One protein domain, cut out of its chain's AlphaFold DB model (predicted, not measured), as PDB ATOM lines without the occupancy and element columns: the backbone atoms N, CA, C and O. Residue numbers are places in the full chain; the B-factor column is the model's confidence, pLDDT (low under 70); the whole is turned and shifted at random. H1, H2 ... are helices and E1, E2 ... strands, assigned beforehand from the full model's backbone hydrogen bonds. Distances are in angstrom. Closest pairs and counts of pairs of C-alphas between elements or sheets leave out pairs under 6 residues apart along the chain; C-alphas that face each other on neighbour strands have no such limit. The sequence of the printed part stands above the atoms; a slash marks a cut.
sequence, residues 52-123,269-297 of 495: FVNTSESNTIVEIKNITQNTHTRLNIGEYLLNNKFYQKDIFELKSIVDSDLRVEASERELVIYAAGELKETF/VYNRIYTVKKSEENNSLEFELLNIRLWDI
ATOM      1  N   PHE A  52     352.402 285.187 378.917       93.25
ATOM      2  CA  PHE A  52     352.419 283.948 379.686       93.25
ATOM      3  C   PHE A  52     352.661 282.766 378.747       93.25
ATOM      4  O   PHE A  52     352.123 282.704 377.638       93.25
ATOM      5  N   VAL A  53     353.468 281.818 379.202       88.06
ATOM      6  CA  VAL A  53     353.683 280.544 378.525       88.06
ATOM      7  C   VAL A  53     353.069 279.478 379.415       88.06
ATOM      8  O   VAL A  53     353.511 279.271 380.541       88.06
ATOM      9  N   ASN A  54     352.015 278.823 378.926       67.88
ATOM     10  CA  ASN A  54     351.416 277.711 379.648       67.88
ATOM     11  C   ASN A  54     352.370 276.512 379.579       67.88
ATOM     12  O   ASN A  54     352.396 275.772 378.593       67.88
ATOM     13  N   THR A  55     353.203 276.356 380.602       60.09
ATOM     14  CA  THR A  55     354.000 275.152 380.791       60.09
ATOM     15  C   THR A  55     353.118 274.136 381.493       60.09
ATOM     16  O   THR A  55     352.803 274.306 382.665       60.09
ATOM     17  N   SER A  56     352.764 273.042 380.821       60.75
ATOM     18  CA  SER A  56     352.016 271.913 381.401       60.75
ATOM     19  C   SER A  56     352.732 271.203 382.568       60.75
ATOM     20  O   SER A  56     352.347 270.103 382.950       60.75
ATOM     21  N   GLU A  57     353.830 271.772 383.067       73.56
ATOM     22  CA  GLU A  57     354.750 271.186 384.034       73.56
ATOM     23  C   GLU A  57     354.388 271.524 385.486       73.56
ATOM     24  O   GLU A  57     354.766 270.763 386.371       73.56
ATOM     25  N   SER A  58     353.670 272.626 385.745       87.31
ATOM     26  CA  SER A  58     353.291 273.052 387.099       87.31
ATOM     27  C   SER A  58     352.106 274.024 387.082       87.31
ATOM     28  O   SER A  58     351.979 274.834 386.166       87.31
ATOM     29  N   ASN A  59     351.256 273.967 388.113       90.81
ATOM     30  CA  ASN A  59     350.172 274.934 388.343       90.81
ATOM     31  C   ASN A  59     350.527 275.963 389.432       90.81
ATOM     32  O   ASN A  59     349.808 276.940 389.624       90.81
ATOM     33  N   THR A  60     351.619 275.758 390.170       92.19
ATOM     34  CA  THR A  60     352.136 276.709 391.168       92.19
ATOM     35  C   THR A  60     353.213 277.626 390.604       92.19
ATOM     36  O   THR A  60     353.497 278.663 391.204       92.19
ATOM     37  N   ILE A  61     353.771 277.295 389.438       93.06
ATOM     38  CA  ILE A  61     354.781 278.094 388.746       93.06
ATOM     39  C   ILE A  61     354.301 278.408 387.331       93.06
ATOM     40  O   ILE A  61     353.985 277.507 386.559       93.06
ATOM     41  N   VAL A  62     354.289 279.693 386.978       92.88
ATOM     42  CA  VAL A  62     353.886 280.178 385.652       92.88
ATOM     43  C   VAL A  62     355.085 280.803 384.953       92.88
ATOM     44  O   VAL A  62     355.771 281.649 385.526       92.88
ATOM     45  N   GLU A  63     355.345 280.417 383.706       93.50
ATOM     46  CA  GLU A  63     356.411 281.028 382.912       93.50
ATOM     47  C   GLU A  63     355.927 282.320 382.237       93.50
ATOM     48  O   GLU A  63     354.838 282.388 381.658       93.50
ATOM     49  N   ILE A  64     356.766 283.356 382.285       94.50
ATOM     50  CA  ILE A  64     356.574 284.615 381.568       94.50
ATOM     51  C   ILE A  64     357.733 284.792 380.593       94.50
ATOM     52  O   ILE A  64     358.898 284.823 380.992       94.50
ATOM     53  N   LYS A  65     357.416 284.979 379.313       94.25
ATOM     54  CA  LYS A  65     358.399 285.217 378.256       94.25
ATOM     55  C   LYS A  65     358.395 286.679 377.827       94.25
ATOM     56  O   LYS A  65     357.350 287.216 377.475       94.25
ATOM     57  N   ASN A  66     359.572 287.296 377.779       95.00
ATOM     58  CA  ASN A  66     359.811 288.514 377.012       95.00
ATOM     59  C   ASN A  66     360.112 288.107 375.564       95.00
ATOM     60  O   ASN A  66     361.171 287.550 375.257       95.00
ATOM     61  N   ILE A  67     359.160 288.346 374.669       94.06
ATOM     62  CA  ILE A  67     359.251 287.957 373.258       94.06
ATOM     63  C   ILE A  67     360.284 288.824 372.533       94.06
ATOM     64  O   ILE A  67     361.034 288.300 371.713       94.06
ATOM     65  N   THR A  68     360.357 290.115 372.866       93.94
ATOM     66  CA  THR A  68     361.286 291.084 372.263       93.94
ATOM     67  C   THR A  68     362.741 290.697 372.501       93.94
ATOM     68  O   THR A  68     363.551 290.675 371.579       93.94
ATOM     69  N   GLN A  69     363.079 290.374 373.749       92.31
ATOM     70  CA  GLN A  69     364.453 290.067 374.153       92.31
ATOM     71  C   GLN A  69     364.772 288.570 374.081       92.31
ATOM     72  O   GLN A  69     365.922 288.174 374.266       92.31
ATOM     73  N   ASN A  70     363.766 287.735 373.802       92.50
ATOM     74  CA  ASN A  70     363.848 286.278 373.850       92.50
ATOM     75  C   ASN A  70     364.409 285.759 375.190       92.50
ATOM     76  O   ASN A  70     365.233 284.843 375.231       92.50
ATOM     77  N   THR A  71     363.945 286.351 376.289       93.44
ATOM     78  CA  THR A  71     364.247 285.944 377.667       93.44
ATOM     79  C   THR A  71     362.979 285.442 378.352       93.44
ATOM     80  O   THR A  71     361.868 285.670 377.871       93.44
ATOM     81  N   HIS A  72     363.122 284.721 379.461       93.94
ATOM     82  CA  HIS A  72     361.990 284.231 380.245       93.94
ATOM     83  C   HIS A  72     362.281 284.318 381.743       93.94
ATOM     84  O   HIS A  72     363.432 284.473 382.170       93.94
ATOM     85  N   THR A  73     361.216 284.230 382.528       94.06
ATOM     86  CA  THR A  73     361.239 284.127 383.982       94.06
ATOM     87  C   THR A  73     360.126 283.202 384.454       94.06
ATOM     88  O   THR A  73     359.210 282.874 383.699       94.06
ATOM     89  N   ARG A  74     360.199 282.795 385.716       93.31
ATOM     90  CA  ARG A  74     359.182 281.998 386.395       93.31
ATOM     91  C   ARG A  74     358.582 282.811 387.529       93.31
ATOM     92  O   ARG A  74     359.310 283.480 388.259       93.31
ATOM     93  N   LEU A  75     357.263 282.745 387.636       93.38
ATOM     94  CA  LEU A  75     356.463 283.349 388.688       93.38
ATOM     95  C   LEU A  75     355.935 282.244 389.607       93.38
ATOM     96  O   LEU A  75     355.140 281.413 389.164       93.38
ATOM     97  N   ASN A  76     356.328 282.257 390.880       93.88
ATOM     98  CA  ASN A  76     355.806 281.344 391.896       93.88
ATOM     99  C   ASN A  76     354.451 281.842 392.419       93.88
ATOM    100  O   ASN A  76     354.353 282.587 393.399       93.88
ATOM    101  N   ILE A  77     353.386 281.443 391.732       92.19
ATOM    102  CA  ILE A  77     352.036 281.885 392.057       92.19
ATOM    103  C   ILE A  77     351.459 281.164 393.275       92.19
ATOM    104  O   ILE A  77     350.663 281.754 394.004       92.19
ATOM    105  N   GLY A  78     351.896 279.928 393.540       91.94
ATOM    106  CA  GLY A  78     351.526 279.193 394.750       91.94
ATOM    107  C   GLY A  78     351.987 279.923 396.010       91.94
ATOM    108  O   GLY A  78     351.192 280.173 396.914       91.94
ATOM    109  N   GLU A  79     353.248 280.353 396.046       92.25
ATOM    110  CA  GLU A  79     353.789 281.117 397.174       92.25
ATOM    111  C   GLU A  79     353.160 282.515 397.286       92.25
ATOM    112  O   GLU A  79     352.822 282.952 398.389       92.25
ATOM    113  N   TYR A  80     352.907 283.190 396.157       92.31
ATOM    114  CA  TYR A  80     352.185 284.466 396.154       92.31
ATOM    115  C   TYR A  80     350.800 284.335 396.792       92.31
ATOM    116  O   TYR A  80     350.449 285.125 397.674       92.31
ATOM    117  N   LEU A  81     350.011 283.349 396.357       90.12
ATOM    118  CA  LEU A  81     348.678 283.104 396.893       90.12
ATOM    119  C   LEU A  81     348.749 282.757 398.379       90.12
ATOM    120  O   LEU A  81     348.007 283.339 399.171       90.12
ATOM    121  N   LEU A  82     349.661 281.867 398.773       88.75
ATOM    122  CA  LEU A  82     349.843 281.486 400.170       88.75
ATOM    123  C   LEU A  82     350.084 282.720 401.049       88.75
ATOM    124  O   LEU A  82     349.337 282.948 401.997       88.75
ATOM    125  N   ASN A  83     351.051 283.560 400.678       87.62
ATOM    126  CA  ASN A  83     351.496 284.688 401.495       87.62
ATOM    127  C   ASN A  83     350.552 285.902 401.456       87.62
ATOM    128  O   ASN A  83     350.506 286.660 402.422       87.62
ATOM    129  N   ASN A  84     349.813 286.115 400.358       83.62
ATOM    130  CA  ASN A  84     349.046 287.355 400.143       83.62
ATOM    131  C   ASN A  84     347.528 287.164 400.094       83.62
ATOM    132  O   ASN A  84     346.791 288.141 400.235       83.62
ATOM    133  N   LYS A  85     347.050 285.945 399.833       78.25
ATOM    134  CA  LYS A  85     345.616 285.639 399.743       78.25
ATOM    135  C   LYS A  85     345.153 284.763 400.894       78.25
ATOM    136  O   LYS A  85     344.135 285.075 401.501       78.25
ATOM    137  N   PHE A  86     345.896 283.703 401.195       76.06
ATOM    138  CA  PHE A  86     345.481 282.690 402.163       76.06
ATOM    139  C   PHE A  86     345.989 282.929 403.580       76.06
ATOM    140  O   PHE A  86     345.357 282.458 404.520       76.06
ATOM    141  N   TYR A  87     347.095 283.657 403.755       62.56
ATOM    142  CA  TYR A  87     347.646 283.925 405.077       62.56
ATOM    143  C   TYR A  87     346.752 284.882 405.883       62.56
ATOM    144  O   TYR A  87     346.953 286.095 405.919       62.56
ATOM    145  N   GLN A  88     345.765 284.314 406.569       60.03
ATOM    146  CA  GLN A  88     345.102 284.913 407.719       60.03
ATOM    147  C   GLN A  88     345.219 283.931 408.877       60.03
ATOM    148  O   GLN A  88     344.631 282.850 408.846       60.03
ATOM    149  N   LYS A  89     345.989 284.332 409.899       50.25
ATOM    150  CA  LYS A  89     346.320 283.513 411.079       50.25
ATOM    151  C   LYS A  89     345.105 282.934 411.809       50.25
ATOM    152  O   LYS A  89     345.274 281.975 412.546       50.25
ATOM    153  N   ASP A  90     343.917 283.487 411.585       47.69
ATOM    154  CA  ASP A  90     342.741 283.196 412.398       47.69
ATOM    155  C   ASP A  90     341.699 282.312 411.687       47.69
ATOM    156  O   ASP A  90     340.707 281.941 412.309       47.69
ATOM    157  N   ILE A  91     341.875 281.989 410.392       52.72
ATOM    158  CA  ILE A  91     340.803 281.368 409.577       52.72
ATOM    159  C   ILE A  91     341.287 280.208 408.698       52.72
ATOM    160  O   ILE A  91     340.563 279.226 408.540       52.72
ATOM    161  N   PHE A  92     342.498 280.281 408.135       61.38
ATOM    162  CA  PHE A  92     342.960 279.306 407.142       61.38
ATOM    163  C   PHE A  92     344.447 278.982 407.352       61.38
ATOM    164  O   PHE A  92     345.331 279.722 406.926       61.38
ATOM    165  N   GLU A  93     344.749 277.867 408.024       60.09
ATOM    166  CA  GLU A  93     346.130 277.404 408.243       60.09
ATOM    167  C   GLU A  93     346.611 276.486 407.106       60.09
ATOM    168  O   GLU A  93     346.961 275.322 407.326       60.09
ATOM    169  N   LEU A  94     346.656 276.985 405.866       70.88
ATOM    170  CA  LEU A  94     347.398 276.268 404.825       70.88
ATOM    171  C   LEU A  94     348.898 276.454 405.032       70.88
ATOM    172  O   LEU A  94     349.403 277.570 405.113       70.88
ATOM    173  N   LYS A  95     349.620 275.333 405.112       74.69
ATOM    174  CA  LYS A  95     351.084 275.316 405.256       74.69
ATOM    175  C   LYS A  95     351.810 275.454 403.920       74.69
ATOM    176  O   LYS A  95     352.937 275.933 403.891       74.69
ATOM    177  N   SER A  96     351.187 274.999 402.837       83.12
ATOM    178  CA  SER A  96     351.741 274.994 401.484       83.12
ATOM    179  C   SER A  96     350.625 274.826 400.462       83.12
ATOM    180  O   SER A  96     349.640 274.165 400.770       83.12
ATOM    181  N   ILE A  97     350.817 275.349 399.253       87.56
ATOM    182  CA  ILE A  97     349.960 275.083 398.090       87.56
ATOM    183  C   ILE A  97     350.749 274.194 397.131       87.56
ATOM    184  O   ILE A  97     351.900 274.513 396.822       87.56
ATOM    185  N   VAL A  98     350.154 273.090 396.686       91.19
ATOM    186  CA  VAL A  98     350.768 272.170 395.718       91.19
ATOM    187  C   VAL A  98     350.086 272.256 394.351       91.19
ATOM    188  O   VAL A  98     348.997 272.804 394.211       91.19
ATOM    189  N   ASP A  99     350.711 271.693 393.317       91.81
ATOM    190  CA  ASP A  99     350.209 271.771 391.936       91.81
ATOM    191  C   ASP A  99     348.799 271.201 391.738       91.81
ATOM    192  O   ASP A  99     348.068 271.666 390.866       91.81
ATOM    193  N   SER A 100     348.395 270.206 392.533       92.81
ATOM    194  CA  SER A 100     347.040 269.645 392.470       92.81
ATOM    195  C   SER A 100     345.967 270.568 393.050       92.81
ATOM    196  O   SER A 100     344.791 270.374 392.745       92.81
ATOM    197  N   ASP A 101     346.354 271.557 393.858       91.81
ATOM    198  CA  ASP A 101     345.426 272.491 394.509       91.81
ATOM    199  C   ASP A 101     344.991 273.624 393.586       91.81
ATOM    200  O   ASP A 101     344.052 274.357 393.898       91.81
ATOM    201  N   LEU A 102     345.678 273.795 392.457       93.44
ATOM    202  CA  LEU A 102     345.457 274.891 391.531       93.44
ATOM    203  C   LEU A 102     345.153 274.363 390.134       93.44
ATOM    204  O   LEU A 102     345.754 273.403 389.658       93.44
ATOM    205  N   ARG A 103     344.252 275.052 389.441       92.75
ATOM    206  CA  ARG A 103     344.125 274.994 387.985       92.75
ATOM    207  C   ARG A 103     344.447 276.374 387.444       92.75
ATOM    208  O   ARG A 103     343.795 277.347 387.821       92.75
ATOM    209  N   VAL A 104     345.430 276.444 386.556       91.81
ATOM    210  CA  VAL A 104     345.867 277.695 385.940       91.81
ATOM    211  C   VAL A 104     345.398 277.758 384.494       91.81
ATOM    212  O   VAL A 104     345.654 276.857 383.698       91.81
ATOM    213  N   GLU A 105     344.737 278.855 384.154       91.50
ATOM    214  CA  GLU A 105     344.331 279.190 382.798       91.50
ATOM    215  C   GLU A 105     345.051 280.474 382.391       91.50
ATOM    216  O   GLU A 105     344.736 281.571 382.852       91.50
ATOM    217  N   ALA A 106     346.069 280.323 381.546       89.25
ATOM    218  CA  ALA A 106     346.860 281.433 381.038       89.25
ATOM    219  C   ALA A 106     346.520 281.695 379.566       89.25
ATOM    220  O   ALA A 106     346.685 280.820 378.712       89.25
ATOM    221  N   SER A 107     346.076 282.915 379.270       89.44
ATOM    222  CA  SER A 107     346.102 283.480 377.918       89.44
ATOM    223  C   SER A 107     347.420 284.231 377.696       89.44
ATOM    224  O   SER A 107     348.241 284.326 378.603       89.44
ATOM    225  N   GLU A 108     347.642 284.822 376.516       87.31
ATOM    226  CA  GLU A 108     348.858 285.620 376.285       87.31
ATOM    227  C   GLU A 108     349.028 286.761 377.309       87.31
ATOM    228  O   GLU A 108     350.157 287.119 377.629       87.31
ATOM    229  N   ARG A 109     347.937 287.334 377.842       88.56
ATOM    230  CA  ARG A 109     347.981 288.560 378.666       88.56
ATOM    231  C   ARG A 109     347.273 288.478 380.010       88.56
ATOM    232  O   ARG A 109     347.443 289.382 380.827       88.56
ATOM    233  N   GLU A 110     346.495 287.438 380.243       92.62
ATOM    234  CA  GLU A 110     345.681 287.277 381.444       92.62
ATOM    235  C   GLU A 110     345.927 285.900 382.044       92.62
ATOM    236  O   GLU A 110     346.053 284.908 381.324       92.62
ATOM    237  N   LEU A 111     346.006 285.873 383.367       93.44
ATOM    238  CA  LEU A 111     346.202 284.689 384.173       93.44
ATOM    239  C   LEU A 111     345.009 284.554 385.112       93.44
ATOM    240  O   LEU A 111     344.808 285.401 385.988       93.44
ATOM    241  N   VAL A 112     344.256 283.472 384.946       93.62
ATOM    242  CA  VAL A 112     343.147 283.110 385.826       93.62
ATOM    243  C   VAL A 112     343.511 281.837 386.577       93.62
ATOM    244  O   VAL A 112     344.006 280.870 386.000       93.62
ATOM    245  N   ILE A 113     343.299 281.844 387.887       93.31
ATOM    246  CA  ILE A 113     343.681 280.753 388.779       93.31
ATOM    247  C   ILE A 113     342.463 280.311 389.550       93.31
ATOM    248  O   ILE A 113     341.803 281.115 390.208       93.31
ATOM    249  N   TYR A 114     342.212 279.016 389.506       93.44
ATOM    250  CA  TYR A 114     341.114 278.370 390.192       93.44
ATOM    251  C   TYR A 114     341.637 277.427 391.263       93.44
ATOM    252  O   TYR A 114     342.691 276.815 391.094       93.44
ATOM    253  N   ALA A 115     340.859 277.250 392.327       92.19
ATOM    254  CA  ALA A 115     341.062 276.129 393.228       92.19
ATOM    255  C   ALA A 115     340.761 274.805 392.506       92.19
ATOM    256  O   ALA A 115     339.769 274.681 391.776       92.19
ATOM    257  N   ALA A 116     341.596 273.808 392.755       92.94
ATOM    258  CA  ALA A 116     341.482 272.430 392.298       92.94
ATOM    259  C   ALA A 116     341.793 271.467 393.460       92.94
ATOM    260  O   ALA A 116     342.094 271.907 394.569       92.94
ATOM    261  N   GLY A 117     341.650 270.160 393.223       90.94
ATOM    262  CA  GLY A 117     342.005 269.122 394.196       90.94
ATOM    263  C   GLY A 117     341.381 269.320 395.583       90.94
ATOM    264  O   GLY A 117     340.220 269.721 395.700       90.94
ATOM    265  N   GLU A 118     342.176 269.071 396.626       88.06
ATOM    266  CA  GLU A 118     341.758 269.181 398.032       88.06
ATOM    267  C   GLU A 118     341.317 270.607 398.400       88.06
ATOM    268  O   GLU A 118     340.380 270.799 399.183       88.06
ATOM    269  N   LEU A 119     341.935 271.627 397.797       87.06
ATOM    270  CA  LEU A 119     341.562 273.021 398.027       87.06
ATOM    271  C   LEU A 119     340.145 273.321 397.512       87.06
ATOM    272  O   LEU A 119     339.352 273.967 398.203       87.06
ATOM    273  N   LYS A 120     339.791 272.811 396.326       89.75
ATOM    274  CA  LYS A 120     338.426 272.925 395.788       89.75
ATOM    275  C   LYS A 120     337.414 272.174 396.651       89.75
ATOM    276  O   LYS A 120     336.318 272.692 396.877       89.75
ATOM    277  N   GLU A 121     337.757 270.977 397.118       87.44
ATOM    278  CA  GLU A 121     336.893 270.191 398.007       87.44
ATOM    279  C   GLU A 121     336.630 270.944 399.314       87.44
ATOM    280  O   GLU A 121     335.479 271.082 399.722       87.44
ATOM    281  N   THR A 122     337.672 271.534 399.903       82.31
ATOM    282  CA  THR A 122     337.572 272.345 401.125       82.31
ATOM    283  C   THR A 122     336.607 273.515 400.941       82.31
ATOM    284  O   THR A 122     335.705 273.711 401.755       82.31
ATOM    285  N   PHE A 123     336.741 274.273 399.850       83.44
ATOM    286  CA  PHE A 123     335.818 275.372 399.567       83.44
ATOM    287  C   PHE A 123     334.400 274.914 399.262       83.44
ATOM    288  O   PHE A 123     333.452 275.582 399.665       83.44
ATOM    289  N   VAL A 269     335.250 286.882 404.877       71.62
ATOM    290  CA  VAL A 269     336.666 286.561 404.786       71.62
ATOM    291  C   VAL A 269     336.952 285.755 403.523       71.62
ATOM    292  O   VAL A 269     337.813 286.150 402.738       71.62
ATOM    293  N   TYR A 270     336.210 284.679 403.276       74.00
ATOM    294  CA  TYR A 270     336.406 283.791 402.133       74.00
ATOM    295  C   TYR A 270     336.141 284.480 400.788       74.00
ATOM    296  O   TYR A 270     336.896 284.267 399.844       74.00
ATOM    297  N   ASN A 271     335.184 285.408 400.708       72.69
ATOM    298  CA  ASN A 271     334.955 286.227 399.510       72.69
ATOM    299  C   ASN A 271     336.131 287.174 399.189       72.69
ATOM    300  O   ASN A 271     336.206 287.715 398.087       72.69
ATOM    301  N   ARG A 272     337.071 287.402 400.122       73.31
ATOM    302  CA  ARG A 272     338.343 288.095 399.820       73.31
ATOM    303  C   ARG A 272     339.370 287.155 399.184       73.31
ATOM    304  O   ARG A 272     340.293 287.624 398.509       73.31
ATOM    305  N   ILE A 273     339.217 285.854 399.422       78.75
ATOM    306  CA  ILE A 273     340.104 284.789 398.951       78.75
ATOM    307  C   ILE A 273     339.693 284.347 397.546       78.75
ATOM    308  O   ILE A 273     340.564 284.253 396.683       78.75
ATOM    309  N   TYR A 274     338.398 284.126 397.301       83.69
ATOM    310  CA  TYR A 274     337.903 283.613 396.024       83.69
ATOM    311  C   TYR A 274     336.602 284.264 395.537       83.69
ATOM    312  O   TYR A 274     335.827 284.827 396.307       83.69
ATOM    313  N   THR A 275     336.338 284.115 394.238       85.25
ATOM    314  CA  THR A 275     335.051 284.392 393.587       85.25
ATOM    315  C   THR A 275     334.423 283.086 393.111       85.25
ATOM    316  O   THR A 275     335.079 282.277 392.458       85.25
ATOM    317  N   VAL A 276     333.140 282.874 393.415       84.62
ATOM    318  CA  VAL A 276     332.407 281.676 392.980       84.62
ATOM    319  C   VAL A 276     331.864 281.872 391.566       84.62
ATOM    320  O   VAL A 276     331.117 282.816 391.307       84.62
ATOM    321  N   LYS A 277     332.187 280.948 390.662       83.50
ATOM    322  CA  LYS A 277     331.612 280.845 389.316       83.50
ATOM    323  C   LYS A 277     330.872 279.520 389.159       83.50
ATOM    324  O   LYS A 277     331.255 278.509 389.744       83.50
ATOM    325  N   LYS A 278     329.806 279.510 388.356       75.00
ATOM    326  CA  LYS A 278     329.181 278.263 387.894       75.00
ATOM    327  C   LYS A 278     329.832 277.854 386.581       75.00
ATOM    328  O   LYS A 278     329.839 278.644 385.643       75.00
ATOM    329  N   SER A 279     330.356 276.633 386.525       68.69
ATOM    330  CA  SER A 279     330.849 276.050 385.276       68.69
ATOM    331  C   SER A 279     329.690 275.860 384.294       68.69
ATOM    332  O   SER A 279     328.682 275.236 384.643       68.69
ATOM    333  N   GLU A 280     329.840 276.374 383.070       60.81
ATOM    334  CA  GLU A 280     328.840 276.246 381.999       60.81
ATOM    335  C   GLU A 280     328.680 274.798 381.510       60.81
ATOM    336  O   GLU A 280     327.599 274.413 381.068       60.81
ATOM    337  N   GLU A 281     329.727 273.977 381.625       59.81
ATOM    338  CA  GLU A 281     329.742 272.616 381.077       59.81
ATOM    339  C   GLU A 281     329.140 271.576 382.030       59.81
ATOM    340  O   GLU A 281     328.462 270.655 381.579       59.81
ATOM    341  N   ASN A 282     329.347 271.723 383.347       60.94
ATOM    342  CA  ASN A 282     329.027 270.670 384.324       60.94
ATOM    343  C   ASN A 282     328.183 271.131 385.519       60.94
ATOM    344  O   ASN A 282     327.941 270.342 386.433       60.94
ATOM    345  N   ASN A 283     327.743 272.395 385.550       62.72
ATOM    346  CA  ASN A 283     326.970 272.976 386.658       62.72
ATOM    347  C   ASN A 283     327.672 272.863 388.036       62.72
ATOM    348  O   ASN A 283     327.035 273.010 389.078       62.72
ATOM    349  N   SER A 284     328.984 272.596 388.046       76.19
ATOM    350  CA  SER A 284     329.811 272.517 389.250       76.19
ATOM    351  C   SER A 284     330.302 273.900 389.666       76.19
ATOM    352  O   SER A 284     330.584 274.739 388.806       76.19
ATOM    353  N   LEU A 285     330.476 274.109 390.971       83.69
ATOM    354  CA  LEU A 285     331.096 275.316 391.511       83.69
ATOM    355  C   LEU A 285     332.585 275.377 391.137       83.69
ATOM    356  O   LEU A 285     333.313 274.381 391.211       83.69
ATOM    357  N   GLU A 286     333.033 276.556 390.725       89.62
ATOM    358  CA  GLU A 286     334.434 276.907 390.528       89.62
ATOM    359  C   GLU A 286     334.793 278.087 391.426       89.62
ATOM    360  O   GLU A 286     334.013 279.026 391.573       89.62
ATOM    361  N   PHE A 287     335.985 278.043 392.011       90.38
ATOM    362  CA  PHE A 287     336.473 279.071 392.923       90.38
ATOM    363  C   PHE A 287     337.665 279.768 392.277       90.38
ATOM    364  O   PHE A 287     338.768 279.227 392.275       90.38
ATOM    365  N   GLU A 288     337.439 280.938 391.687       93.31
ATOM    366  CA  GLU A 288     338.495 281.781 391.128       93.31
ATOM    367  C   GLU A 288     339.251 282.469 392.268       93.31
ATOM    368  O   GLU A 288     338.683 283.277 392.998       93.31
ATOM    369  N   LEU A 289     340.533 282.163 392.415       91.31
ATOM    370  CA  LEU A 289     341.421 282.695 393.450       91.31
ATOM    371  C   LEU A 289     342.092 284.004 393.024       91.31
ATOM    372  O   LEU A 289     342.391 284.884 393.840       91.31
ATOM    373  N   LEU A 290     342.378 284.114 391.730       92.00
ATOM    374  CA  LEU A 290     343.062 285.255 391.152       92.00
ATOM    375  C   LEU A 290     342.711 285.369 389.674       92.00
ATOM    376  O   LEU A 290     342.853 284.402 388.934       92.00
ATOM    377  N   ASN A 291     342.341 286.570 389.254       93.06
ATOM    378  CA  ASN A 291     342.387 286.982 387.863       93.06
ATOM    379  C   ASN A 291     343.280 288.224 387.774       93.06
ATOM    380  O   ASN A 291     343.032 289.227 388.454       93.06
ATOM    381  N   ILE A 292     344.363 288.134 387.003       92.50
ATOM    382  CA  ILE A 292     345.348 289.203 386.892       92.50
ATOM    383  C   ILE A 292     345.967 289.296 385.498       92.50
ATOM    384  O   ILE A 292     346.182 288.301 384.809       92.50
ATOM    385  N   ARG A 293     346.309 290.522 385.094       92.31
ATOM    386  CA  ARG A 293     346.952 290.810 383.812       92.31
ATOM    387  C   ARG A 293     348.467 290.806 383.929       92.31
ATOM    388  O   ARG A 293     349.040 291.147 384.961       92.31
ATOM    389  N   LEU A 294     349.122 290.511 382.818       92.88
ATOM    390  CA  LEU A 294     350.569 290.374 382.737       92.88
ATOM    391  C   LEU A 294     351.330 291.624 383.205       92.88
ATOM    392  O   LEU A 294     352.273 291.523 383.986       92.88
ATOM    393  N   TRP A 295     350.903 292.816 382.782       91.94
ATOM    394  CA  TRP A 295     351.536 294.068 383.211       91.94
ATOM    395  C   TRP A 295     351.241 294.433 384.667       91.94
ATOM    396  O   TRP A 295     352.052 295.120 385.281       91.94
ATOM    397  N   ASP A 296     350.139 293.950 385.243       91.31
ATOM    398  CA  ASP A 296     349.859 294.128 386.674       91.31
ATOM    399  C   ASP A 296     350.771 293.247 387.542       91.31
ATOM    400  O   ASP A 296     350.957 293.540 388.724       91.31
ATOM    401  N   ILE A 297     351.355 292.196 386.955       92.75
ATOM    402  CA  ILE A 297     352.417 291.395 387.568       92.75
ATOM    403  C   ILE A 297     353.764 292.086 387.378       92.75
ATOM    404  O   ILE A 297     354.387 292.512 388.347       92.75
TER     405      ILE A 297
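AT A GLANCE: This is residues 52 to 123 and 269 to 297 of the 495 residues of an uncharacterized protein of Streptococcus cristatus (UniProt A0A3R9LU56). A strongly twisted sheet of four strands makes the core, with one end of it, E5 and the start of E6, swung away where E6 bends; helix H2 crosses one face of this sheet. Beside it, apart from its strands, is a separate two-stranded hairpin, E1 and E2, and H1 follows E2 and grazes the sheet. The 101 printed residues hold four named helices and six named strands, in the order E1 E2 H1 E3 E4 H2 H3 E5 E6 H4. The larger sheet has the order E3 - E4 - E6 - E5, all antiparallel, and the class is mixed, helices and strands. The whole is compact, with a radius of gyration of the C-alphas of 14.1 A and spans of 43 by 35 by 23 A.

IN THESE COORDINATES: E1 is residues 61 to 66, 16.5 A long, from C-alpha 61 at (354.781, 278.094, 388.746). E2 is residues 71 to 76, 17.2 A, and H1 is residues 77 to 86, 12.1 A. E3 is residues 102 to 106, 12.4 A; E4 is residues 110 to 115, 16.9 A; H2 is residues 117 to 123, 10.3 A. After the cut come H3, residues 269 to 273, 7.0 A, and E5, residues 275 to 278, 10.2 A. E6, residues 285 to 293, is 23.5 A long, and H4 is residues 294 to 297, 5.3 A, ending with C-alpha 297 at (352.417, 291.395, 387.568).

HOW THE PARTS SIT: E3 and E4 form a hairpin, with N 105 and O 112 2.8 A apart. E4 and E6 are antiparallel at 151 degrees, with N 111 and O 292 2.8 A apart. E6 bends by 55 degrees at residue 289 and forms a hairpin with E5, with N 286 and O 277 2.8 A apart. H2 is on the sheet at a height of 8.2 A, only just over E6 with 3 of its C-alphas, and runs across the strands, at 82 degrees to E6 on the local plane. H1, H3 and H4 only graze the sheet. H1 and H3 only just touch, with 3 pairs of C-alphas within 8 A, the closest being those of Lys 85 and Ile 273, 5.6 A apart. E1 and E2 form a hairpin, with N 64 and O 73 2.9 A apart, and residues 52 to 53 pair antiparallel with residues 63 to 64 of E1. E1 and E3 are only just apart, at 8.4 A. Every O i to N i+4 pair is within hydrogen-bond range in H2, 5 of 6 in H1 and 0 of 1 in H3, which has 2 of 2 O i to N i+3 pairs; H4 is too short for an i+4 pair.

THE WHOLE: The C-alphas farthest apart, those of Thr 68 and Asp 90, are 44.9 A apart. Residues 124 to 268 are not printed, and C-alphas 123 and 269 are 12.4 A apart across the cut. The link H1 to E3, residues 87 to 101, is long. The mean pLDDT of the printed part is 84.2; residues 54 to 56, 87 to 93 and 279 to 283 are under 70.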